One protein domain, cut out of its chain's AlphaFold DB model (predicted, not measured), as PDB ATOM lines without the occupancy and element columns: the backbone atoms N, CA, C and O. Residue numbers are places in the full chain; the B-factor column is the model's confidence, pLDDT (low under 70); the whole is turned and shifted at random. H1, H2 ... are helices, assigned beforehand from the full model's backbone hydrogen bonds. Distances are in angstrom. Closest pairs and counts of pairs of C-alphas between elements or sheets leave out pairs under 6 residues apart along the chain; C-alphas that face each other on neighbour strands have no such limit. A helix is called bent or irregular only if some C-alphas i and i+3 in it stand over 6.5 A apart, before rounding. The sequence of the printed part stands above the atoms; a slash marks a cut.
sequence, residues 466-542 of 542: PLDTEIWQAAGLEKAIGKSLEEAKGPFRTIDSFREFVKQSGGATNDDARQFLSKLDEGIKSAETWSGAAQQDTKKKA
ATOM      1  N   PRO A 466      32.267  31.813  33.691       85.94
ATOM      2  CA  PRO A 466      31.328  32.911  33.496       85.94
ATOM      3  C   PRO A 466      29.964  32.560  34.100       85.94
ATOM      4  O   PRO A 466      29.562  31.402  34.099       85.94
ATOM      5  N   LEU A 467      29.235  33.566  34.576       85.88
ATOM      6  CA  LEU A 467      27.849  33.412  35.006       85.88
ATOM      7  C   LEU A 467      26.932  33.496  33.778       85.88
ATOM      8  O   LEU A 467      26.598  34.592  33.313       85.88
ATOM      9  N   ASP A 468      26.598  32.330  33.228       88.44
ATOM     10  CA  ASP A 468      25.751  32.138  32.048       88.44
ATOM     11  C   ASP A 468      24.320  31.705  32.412       88.44
ATOM     12  O   ASP A 468      23.956  31.608  33.586       88.44
ATOM     13  N   THR A 469      23.475  31.506  31.395       88.75
ATOM     14  CA  THR A 469      22.050  31.188  31.579       88.75
ATOM     15  C   THR A 469      21.854  29.873  32.325       88.75
ATOM     16  O   THR A 469      20.967  29.786  33.173       88.75
ATOM     17  N   GLU A 470      22.700  28.876  32.056       88.81
ATOM     18  CA  GLU A 470      22.624  27.569  32.708       88.81
ATOM     19  C   GLU A 470      22.911  27.694  34.204       88.81
ATOM     20  O   GLU A 470      22.112  27.235  35.019       88.81
ATOM     21  N   ILE A 471      23.998  28.373  34.583       87.69
ATOM     22  CA  ILE A 471      24.354  28.583  35.990       87.69
ATOM     23  C   ILE A 471      23.320  29.480  36.683       87.69
ATOM     24  O   ILE A 471      22.930  29.197  37.816       87.69
ATOM     25  N   TRP A 472      22.831  30.529  36.016       89.50
ATOM     26  CA  TRP A 472      21.824  31.443  36.569       89.50
ATOM     27  C   TRP A 472      20.522  30.722  36.936       89.50
ATOM     28  O   TRP A 472      19.977  30.926  38.027       89.50
ATOM     29  N   GLN A 473      20.043  29.850  36.044       90.19
ATOM     30  CA  GLN A 473      18.844  29.045  36.269       90.19
ATOM     31  C   GLN A 473      19.099  27.912  37.268       90.19
ATOM     32  O   GLN A 473      18.308  27.734  38.194       90.19
ATOM     33  N   ALA A 474      20.214  27.183  37.137       87.25
ATOM     34  CA  ALA A 474      20.549  26.055  38.007       87.25
ATOM     35  C   ALA A 474      20.769  26.480  39.467       87.25
ATOM     36  O   ALA A 474      20.336  25.781  40.382       87.25
ATOM     37  N   ALA A 475      21.377  27.647  39.693       87.19
ATOM     38  CA  ALA A 475      21.534  28.232  41.021       87.19
ATOM     39  C   ALA A 475      20.253  28.918  41.543       87.19
ATOM     40  O   ALA A 475      20.256  29.451  42.654       87.19
ATOM     41  N   GLY A 476      19.152  28.918  40.777       89.56
ATOM     42  CA  GLY A 476      17.859  29.482  41.180       89.56
ATOM     43  C   GLY A 476      17.845  31.007  41.316       89.56
ATOM     44  O   GLY A 476      16.976  31.556  42.000       89.56
ATOM     45  N   LEU A 477      18.793  31.707  40.683       88.88
ATOM     46  CA  LEU A 477      18.973  33.151  40.854       88.88
ATOM     47  C   LEU A 477      17.809  33.957  40.290       88.88
ATOM     48  O   LEU A 477      17.438  34.969  40.871       88.88
ATOM     49  N   GLU A 478      17.192  33.494  39.205       90.75
ATOM     50  CA  GLU A 478      16.040  34.170  38.604       90.75
ATOM     51  C   GLU A 478      14.864  34.271  39.579       90.75
ATOM     52  O   GLU A 478      14.268  35.336  39.730       90.75
ATOM     53  N   LYS A 479      14.593  33.194  40.323       89.88
ATOM     54  CA  LYS A 479      13.538  33.171  41.341       89.88
ATOM     55  C   LYS A 479      13.890  34.032  42.555       89.88
ATOM     56  O   LYS A 479      13.014  34.711  43.079       89.88
ATOM     57  N   ALA A 480      15.145  33.995  43.001       86.56
ATOM     58  CA  ALA A 480      15.588  34.700  44.203       86.56
ATOM     59  C   ALA A 480      15.767  36.215  43.985       86.56
ATOM     60  O   ALA A 480      15.381  37.033  44.815       86.56
ATOM     61  N   ILE A 481      16.334  36.611  42.846       86.38
ATOM     62  CA  ILE A 481      16.596  38.013  42.497       86.38
ATOM     63  C   ILE A 481      15.372  38.643  41.810       86.38
ATOM     64  O   ILE A 481      15.173  39.861  41.868       86.38
ATOM     65  N   GLY A 482      14.510  37.819  41.204       86.44
ATOM     66  CA  GLY A 482      13.311  38.257  40.491       86.44
ATOM     67  C   GLY A 482      13.622  38.930  39.156       86.44
ATOM     68  O   GLY A 482      12.888  39.832  38.764       86.44
ATOM     69  N   LYS A 483      14.739  38.555  38.517       85.94
ATOM     70  CA  LYS A 483      15.152  39.016  37.184       85.94
ATOM     71  C   LYS A 483      15.768  37.872  36.390       85.94
ATOM     72  O   LYS A 483      16.596  37.125  36.927       85.94
ATOM     73  N   SER A 484      15.415  37.770  35.113       87.31
ATOM     74  CA  SER A 484      16.083  36.846  34.192       87.31
ATOM     75  C   SER A 484      17.516  37.315  33.889       87.31
ATOM     76  O   SER A 484      17.866  38.477  34.122       87.31
ATOM     77  N   LEU A 485      18.375  36.430  33.366       84.62
ATOM     78  CA  LEU A 485      19.743  36.820  32.985       84.62
ATOM     79  C   LEU A 485      19.744  37.878  31.864       84.62
ATOM     80  O   LEU A 485      20.591  38.773  31.860       84.62
ATOM     81  N   GLU A 486      18.774  37.804  30.949       81.50
ATOM     82  CA  GLU A 486      18.591  38.777  29.867       81.50
ATOM     83  C   GLU A 486      18.198  40.157  30.417       81.50
ATOM     84  O   GLU A 486      18.800  41.166  30.049       81.50
ATOM     85  N   GLU A 487      17.264  40.214  31.374       79.25
ATOM     86  CA  GLU A 487      16.889  41.454  32.073       79.25
ATOM     87  C   GLU A 487      18.035  42.023  32.917       79.25
ATOM     88  O   GLU A 487      18.162  43.240  33.082       79.25
ATOM     89  N   ALA A 488      18.891  41.148  33.448       73.38
ATOM     90  CA  ALA A 488      20.106  41.515  34.160       73.38
ATOM     91  C   ALA A 488      21.228  42.011  33.228       73.38
ATOM     92  O   ALA A 488      22.233  42.523  33.723       73.38
ATOM     93  N   LYS A 489      21.050  41.912  31.899       76.88
ATOM     94  CA  LYS A 489      22.047  42.249  30.869       76.88
ATOM     95  C   LYS A 489      23.347  41.433  31.008       76.88
ATOM     96  O   LYS A 489      24.437  41.959  30.790       76.88
ATOM     97  N   GLY A 490      23.220  40.156  31.382       65.75
ATOM     98  CA  GLY A 490      24.298  39.157  31.381       65.75
ATOM     99  C   GLY A 490      24.387  38.386  30.052       65.75
ATOM    100  O   GLY A 490      23.513  38.547  29.199       65.75
ATOM    101  N   PRO A 491      25.427  37.554  29.828       79.06
ATOM    102  CA  PRO A 491      26.244  36.855  30.829       79.06
ATOM    103  C   PRO A 491      27.350  37.697  31.478       79.06
ATOM    104  O   PRO A 491      27.980  38.534  30.830       79.06
ATOM    105  N   PHE A 492      27.647  37.415  32.752       85.81
ATOM    106  CA  PHE A 492      28.679  38.127  33.516       85.81
ATOM    107  C   PHE A 492      29.994  37.349  33.512       85.81
ATOM    108  O   PHE A 492      30.112  36.285  34.116       85.81
ATOM    109  N   ARG A 493      31.008  37.892  32.832       81.81
ATOM    110  CA  ARG A 493      32.339  37.266  32.731       81.81
ATOM    111  C   ARG A 493      33.283  37.670  33.858       81.81
ATOM    112  O   ARG A 493      34.281  37.000  34.085       81.81
ATOM    113  N   THR A 494      32.994  38.778  34.536       84.44
ATOM    114  CA  THR A 494      33.825  39.310  35.620       84.44
ATOM    115  C   THR A 494      32.965  39.780  36.783       84.44
ATOM    116  O   THR A 494      31.826  40.222  36.600       84.44
ATOM    117  N   ILE A 495      33.557  39.764  37.976       83.25
ATOM    118  CA  ILE A 495      32.985  40.346  39.193       83.25
ATOM    119  C   ILE A 495      32.532  41.799  38.977       83.25
ATOM    120  O   ILE A 495      31.487  42.201  39.478       83.25
ATOM    121  N   ASP A 496      33.277  42.579  38.191       75.94
ATOM    122  CA  ASP A 496      32.986  43.995  37.952       75.94
ATOM    123  C   ASP A 496      31.712  44.195  37.124       75.94
ATOM    124  O   ASP A 496      30.888  45.037  37.479       75.94
ATOM    125  N   SER A 497      31.487  43.360  36.102       77.19
ATOM    126  CA  SER A 497      30.237  43.382  35.328       77.19
ATOM    127  C   SER A 497      29.016  43.020  36.187       77.19
ATOM    128  O   SER A 497      27.961  43.645  36.081       77.19
ATOM    129  N   PHE A 498      29.171  42.068  37.111       77.81
ATOM    130  CA  PHE A 498      28.106  41.679  38.034       77.81
ATOM    131  C   PHE A 498      27.839  42.740  39.116       77.81
ATOM    132  O   PHE A 498      26.689  43.016  39.463       77.81
ATOM    133  N   ARG A 499      28.891  43.398  39.618       74.25
ATOM    134  CA  ARG A 499      28.780  44.544  40.538       74.25
ATOM    135  C   ARG A 499      27.997  45.691  39.916       74.25
ATOM    136  O   ARG A 499      27.197  46.324  40.602       74.25
ATOM    137  N   GLU A 500      28.228  45.976  38.640       72.19
ATOM    138  CA  GLU A 500      27.506  47.028  37.930       72.19
ATOM    139  C   GLU A 500      26.003  46.724  37.853       72.19
ATOM    140  O   GLU A 500      25.186  47.585  38.187       72.19
ATOM    141  N   PHE A 501      25.636  45.473  37.559       76.75
ATOM    142  CA  PHE A 501      24.250  45.006  37.632       76.75
ATOM    143  C   PHE A 501      23.634  45.196  39.028       76.75
ATOM    144  O   PHE A 501      22.522  45.722  39.146       76.75
ATOM    145  N   VAL A 502      24.346  44.809  40.094       76.12
ATOM    146  CA  VAL A 502      23.880  44.971  41.483       76.12
ATOM    147  C   VAL A 502      23.650  46.445  41.820       76.12
ATOM    148  O   VAL A 502      22.617  46.794  42.390       76.12
ATOM    149  N   LYS A 503      24.559  47.337  41.409       69.00
ATOM    150  CA  LYS A 503      24.416  48.790  41.607       69.00
ATOM    151  C   LYS A 503      23.207  49.368  40.871       69.00
ATOM    152  O   LYS A 503      22.519  50.230  41.424       69.00
ATOM    153  N   GLN A 504      22.948  48.913  39.645       72.19
ATOM    154  CA  GLN A 504      21.792  49.342  38.851       72.19
ATOM    155  C   GLN A 504      20.474  48.790  39.416       72.19
ATOM    156  O   GLN A 504      19.463  49.486  39.422       72.19
ATOM    157  N   SER A 505      20.483  47.558  39.933       74.62
ATOM    158  CA  SER A 505      19.284  46.879  40.443       74.62
ATOM    159  C   SER A 505      18.942  47.205  41.896       74.62
ATOM    160  O   SER A 505      17.800  47.000  42.294       74.62
ATOM    161  N   GLY A 506      19.884  47.762  42.665       64.69
ATOM    162  CA  GLY A 506      19.674  48.194  44.051       64.69
ATOM    163  C   GLY A 506      18.686  49.353  44.243       64.69
ATOM    164  O   GLY A 506      18.479  49.759  45.375       64.69
ATOM    165  N   GLY A 507      18.095  49.891  43.170       64.25
ATOM    166  CA  GLY A 507      17.045  50.917  43.218       64.25
ATOM    167  C   GLY A 507      17.499  52.301  43.700       64.25
ATOM    168  O   GLY A 507      18.631  52.490  44.132       64.25
ATOM    169  N   ALA A 508      16.652  53.316  43.542       63.72
ATOM    170  CA  ALA A 508      17.067  54.715  43.686       63.72
ATOM    171  C   ALA A 508      17.218  55.155  45.152       63.72
ATOM    172  O   ALA A 508      17.926  56.119  45.419       63.72
ATOM    173  N   THR A 509      16.587  54.449  46.092       71.75
ATOM    174  CA  THR A 509      16.514  54.844  47.505       71.75
ATOM    175  C   THR A 509      17.139  53.812  48.447       71.75
ATOM    176  O   THR A 509      17.378  52.660  48.084       71.75
ATOM    177  N   ASN A 510      17.372  54.204  49.704       76.69
ATOM    178  CA  ASN A 510      17.836  53.287  50.751       76.69
ATOM    179  C   ASN A 510      16.874  52.116  51.005       76.69
ATOM    180  O   ASN A 510      17.324  51.027  51.364       76.69
ATOM    181  N   ASP A 511      15.569  52.323  50.839       81.81
ATOM    182  CA  ASP A 511      14.586  51.263  51.050       81.81
ATOM    183  C   ASP A 511      14.573  50.276  49.881       81.81
ATOM    184  O   ASP A 511      14.573  49.066  50.121       81.81
ATOM    185  N   ASP A 512      14.705  50.760  48.642       79.12
ATOM    186  CA  ASP A 512      14.910  49.881  47.485       79.12
ATOM    187  C   ASP A 512      16.196  49.060  47.643       79.12
ATOM    188  O   ASP A 512      16.211  47.852  47.392       79.12
ATOM    189  N   ALA A 513      17.264  49.699  48.134       80.69
ATOM    190  CA  ALA A 513      18.543  49.042  48.368       80.69
ATOM    191  C   ALA A 513      18.409  47.925  49.405       80.69
ATOM    192  O   ALA A 513      18.882  46.816  49.170       80.69
ATOM    193  N   ARG A 514      17.710  48.163  50.521       87.06
ATOM    194  CA  ARG A 514      17.429  47.124  51.527       87.06
ATOM    195  C   ARG A 514      16.620  45.965  50.953       87.06
ATOM    196  O   ARG A 514      16.965  44.811  51.197       87.06
ATOM    197  N   GLN A 515      15.571  46.256  50.184       88.38
ATOM    198  CA  GLN A 515      14.763  45.216  49.542       88.38
ATOM    199  C   GLN A 515      15.610  44.372  48.586       88.38
ATOM    200  O   GLN A 515      15.541  43.143  48.609       88.38
ATOM    201  N   PHE A 516      16.460  45.013  47.785       86.69
ATOM    202  CA  PHE A 516      17.348  44.305  46.874       86.69
ATOM    203  C   PHE A 516      18.425  43.491  47.610       86.69
ATOM    204  O   PHE A 516      18.712  42.359  47.225       86.69
ATOM    205  N   LEU A 517      18.983  44.005  48.710       89.88
ATOM    206  CA  LEU A 517      19.937  43.274  49.551       89.88
ATOM    207  C   LEU A 517      19.323  42.025  50.195       89.88
ATOM    208  O   LEU A 517      20.043  41.043  50.382       89.88
ATOM    209  N   SER A 518      18.021  42.042  50.504       92.12
ATOM    210  CA  SER A 518      17.283  40.854  50.955       92.12
ATOM    211  C   SER A 518      17.183  39.805  49.846       92.12
ATOM    212  O   SER A 518      17.436  38.627  50.082       92.12
ATOM    213  N   LYS A 519      16.898  40.229  48.610       91.44
ATOM    214  CA  LYS A 519      16.890  39.337  47.438       91.44
ATOM    215  C   LYS A 519      18.271  38.742  47.148       91.44
ATOM    216  O   LYS A 519      18.384  37.577  46.775       91.44
ATOM    217  N   LEU A 520      19.342  39.512  47.359       90.06
ATOM    218  CA  LEU A 520      20.707  38.988  47.261       90.06
ATOM    219  C   LEU A 520      20.996  37.918  48.323       90.06
ATOM    220  O   LEU A 520      21.658  36.936  47.999       90.06
ATOM    221  N   ASP A 521      20.483  38.052  49.550       93.06
ATOM    222  CA  ASP A 521      20.613  36.997  50.569       93.06
ATOM    223  C   ASP A 521      19.883  35.715  50.174       93.06
ATOM    224  O   ASP A 521      20.396  34.617  50.391       93.06
ATOM    225  N   GLU A 522      18.695  35.836  49.582       92.50
ATOM    226  CA  GLU A 522      17.969  34.692  49.027       92.50
ATOM    227  C   GLU A 522      18.771  34.026  47.902       92.50
ATOM    228  O   GLU A 522      18.909  32.800  47.885       92.50
ATOM    229  N   GLY A 523      19.378  34.827  47.020       91.31
ATOM    230  CA  GLY A 523      20.260  34.343  45.958       91.31
ATOM    231  C   GLY A 523      21.484  33.607  46.502       91.31
ATOM    232  O   GLY A 523      21.810  32.526  46.017       91.31
ATOM    233  N   ILE A 524      22.120  34.136  47.553       93.44
ATOM    234  CA  ILE A 524      23.261  33.496  48.230       93.44
ATOM    235  C   ILE A 524      22.850  32.148  48.824       93.44
ATOM    236  O   ILE A 524      23.522  31.153  48.570       93.44
ATOM    237  N   LYS A 525      21.729  32.078  49.552       92.94
ATOM    238  CA  LYS A 525      21.233  30.817  50.134       92.94
ATOM    239  C   LYS A 525      20.927  29.767  49.061       92.94
ATOM    240  O   LYS A 525      21.234  28.586  49.239       92.94
ATOM    241  N   SER A 526      20.341  30.194  47.943       91.19
ATOM    242  CA  SER A 526      20.070  29.326  46.794       91.19
ATOM    243  C   SER A 526      21.371  28.795  46.178       91.19
ATOM    244  O   SER A 526      21.530  27.585  46.004       91.19
ATOM    245  N   ALA A 527      22.349  29.676  45.949       90.38
ATOM    246  CA  ALA A 527      23.655  29.320  45.400       90.38
ATOM    247  C   ALA A 527      24.471  28.395  46.323       90.38
ATOM    248  O   ALA A 527      25.134  27.486  45.833       90.38
ATOM    249  N   GLU A 528      24.409  28.578  47.646       91.19
ATOM    250  CA  GLU A 528      25.055  27.689  48.627       91.19
ATOM    251  C   GLU A 528      24.455  26.281  48.618       91.19
ATOM    252  O   GLU A 528      25.178  25.288  48.697       91.19
ATOM    253  N   THR A 529      23.130  26.188  48.476       90.62
ATOM    254  CA  THR A 529      22.434  24.899  48.373       90.62
ATOM    255  C   THR A 529      22.844  24.166  47.093       90.62
ATOM    256  O   THR A 529      23.135  22.970  47.122       90.62
ATOM    257  N   TRP A 530      22.922  24.896  45.978       90.12
ATOM    258  CA  TRP A 530      23.352  24.365  44.687       90.12
ATOM    259  C   TRP A 530      24.827  23.935  44.683       90.12
ATOM    260  O   TRP A 530      25.135  22.810  44.284       90.12
ATOM    261  N   SER A 531      25.742  24.777  45.174       85.81
ATOM    262  CA  SER A 531      27.179  24.471  45.187       85.81
ATOM    263  C   SER A 531      27.510  23.308  46.127       85.81
ATOM    264  O   SER A 531      28.307  22.437  45.774       85.81
ATOM    265  N   GLY A 532      26.838  23.225  47.282       81.88
ATOM    266  CA  GLY A 532      26.949  22.095  48.204       81.88
ATOM    267  C   GLY A 532      26.490  20.772  47.580       81.88
ATOM    268  O   GLY A 532      27.171  19.755  47.728       81.88
ATOM    269  N   ALA A 533      25.381  20.786  46.831       75.38
ATOM    270  CA  ALA A 533      24.898  19.615  46.097       75.38
ATOM    271  C   ALA A 533      25.863  19.200  44.970       75.38
ATOM    272  O   ALA A 533      26.223  18.026  44.859       75.38
ATOM    273  N   ALA A 534      26.366  20.163  44.191       68.31
ATOM    274  CA  ALA A 534      27.316  19.911  43.107       68.31
ATOM    275  C   ALA A 534      28.640  19.297  43.610       68.31
ATOM    276  O   ALA A 534      29.187  18.376  42.995       68.31
ATOM    277  N   GLN A 535      29.150  19.748  44.762       71.75
ATOM    278  CA  GLN A 535      30.359  19.183  45.374       71.75
ATOM    279  C   GLN A 535      30.158  17.745  45.882       71.75
ATOM    280  O   GLN A 535      31.081  16.930  45.791       71.75
ATOM    281  N   GLN A 536      28.969  17.403  46.392       69.56
ATOM    282  CA  GLN A 536      28.651  16.032  46.814       69.56
ATOM    283  C   GLN A 536      28.545  15.066  45.629       69.56
ATOM    284  O   GLN A 536      29.060  13.951  45.712       69.56
ATOM    285  N   ASP A 537      27.947  15.495  44.517       65.38
ATOM    286  CA  ASP A 537      27.865  14.679  43.299       65.38
ATOM    287  C   ASP A 537      29.233  14.460  42.651       65.38
ATOM    288  O   ASP A 537      29.514  13.377  42.139       65.38
ATOM    289  N   THR A 538      30.123  15.451  42.731       64.44
ATOM    290  CA  THR A 538      31.499  15.316  42.231       64.44
ATOM    291  C   THR A 538      32.295  14.312  43.073       64.44
ATOM    292  O   THR A 538      32.996  13.472  42.517       64.44
ATOM    293  N   LYS A 539      32.122  14.317  44.405       63.94
ATOM    294  CA  LYS A 539      32.738  13.332  45.319       63.94
ATOM    295  C   LYS A 539      32.185  11.912  45.195       63.94
ATOM    296  O   LYS A 539      32.855  10.987  45.621       63.94
ATOM    297  N   LYS A 540      30.963  11.731  44.685       62.81
ATOM    298  CA  LYS A 540      30.398  10.398  44.407       62.81
ATOM    299  C   LYS A 540      30.851   9.825  43.063       62.81
ATOM    300  O   LYS A 540      30.697   8.628  42.844       62.81
ATOM    301  N   LYS A 541      31.316  10.683  42.147       56.81
ATOM    302  CA  LYS A 541      31.772  10.306  40.800       56.81
ATOM    303  C   LYS A 541      33.290  10.119  40.697       56.81
ATOM    304  O   LYS A 541      33.724   9.460  39.757       56.81
ATOM    305  N   ALA A 542      34.059  10.716  41.608       53.75
ATOM    306  CA  ALA A 542      35.473  10.415  41.838       53.75
ATOM    307  C   ALA A 542      35.601   9.234  42.804       53.75
ATOM    308  O   ALA A 542      36.531   8.424  42.602       53.75
TER     309      ALA A 542
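AT A GLANCE: This is residues 466 to 542 of the 542 residues of the protein "Hypothetical protein" of Polarella glacialis (UniProt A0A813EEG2). One long helix, H4, makes the long axis, and three shorter helices are gathered along one side of it: H2 packs on its middle part, H1 stands nearly upright to it with its last residue near Trp 530, and H3 slants near its first part. Residues 532 to 542, of which 532 to 541 belong to H4, stick out beyond this body as a free arm. The printed part has 77 residues with four named helices, in the order H1, H2, H3, H4, and no named strand; its class is all helix. It is only just compact, close to loose, with a radius of gyration of the C-alphas of 13.8 A. The C-alphas span 48 by 22 by 18 A, the arm adding to the length of a body that spans 31 by 22 by 17 A.

HOW THE PARTS SIT: H1, residues 469 to 474, is close to but not clearly touching H2, residues 477 to 481; their closest C-alphas, those of Trp 472 and Glu 478, are 6.7 A apart. H1 is also close to but not clearly touching H4, residues 510 to 541, with the closest C-alphas, those of Ala 474 and Trp 530, 7.4 A apart. The lines of H1 and H4 are about perpendicular, at 79 degrees. H2 touches H4, which meets it with residues 516 to 527 alone; the closest C-alphas, those of Ala 480 and Gly 523, are 5.0 A apart. H3, residues 495 to 505, is apart from both H1 and H2. H3 is close to but not clearly touching H4, with the closest C-alphas, those of Ser 505 and Phe 516, 7.2 A apart. H3 and H4 run opposite ways at a steep tilt of 40 degrees. In H1, H2, H3 and H4 every backbone O i to N i+4 pair is within hydrogen-bond range.

IN THESE COORDINATES: H1 begins at C-alpha 469, at (22.050, 31.188, 31.579), and is 8.4 A long from first to last C-alpha. H2 is 5.7 A long and H3 is 15.2 A long. H4 is 46.3 A long, from C-alpha 510 at (17.836, 53.287, 50.751) to C-alpha 541 at (31.772, 10.306, 40.800), and is not bent.

THE WHOLE: The two C-alphas farthest apart, those of Thr 509 and Ala 542, are 48.6 A apart. The printed part has no cut and ends at residue 542, the chain's last. The links H1 to H2 and H3 to H4 are tight; H2 to H3, residues 482 to 494, is long. The mean pLDDT of the printed part is 81.0, and residues 490, 503, 506 to 508, 534 and 536 to 542 are under 70.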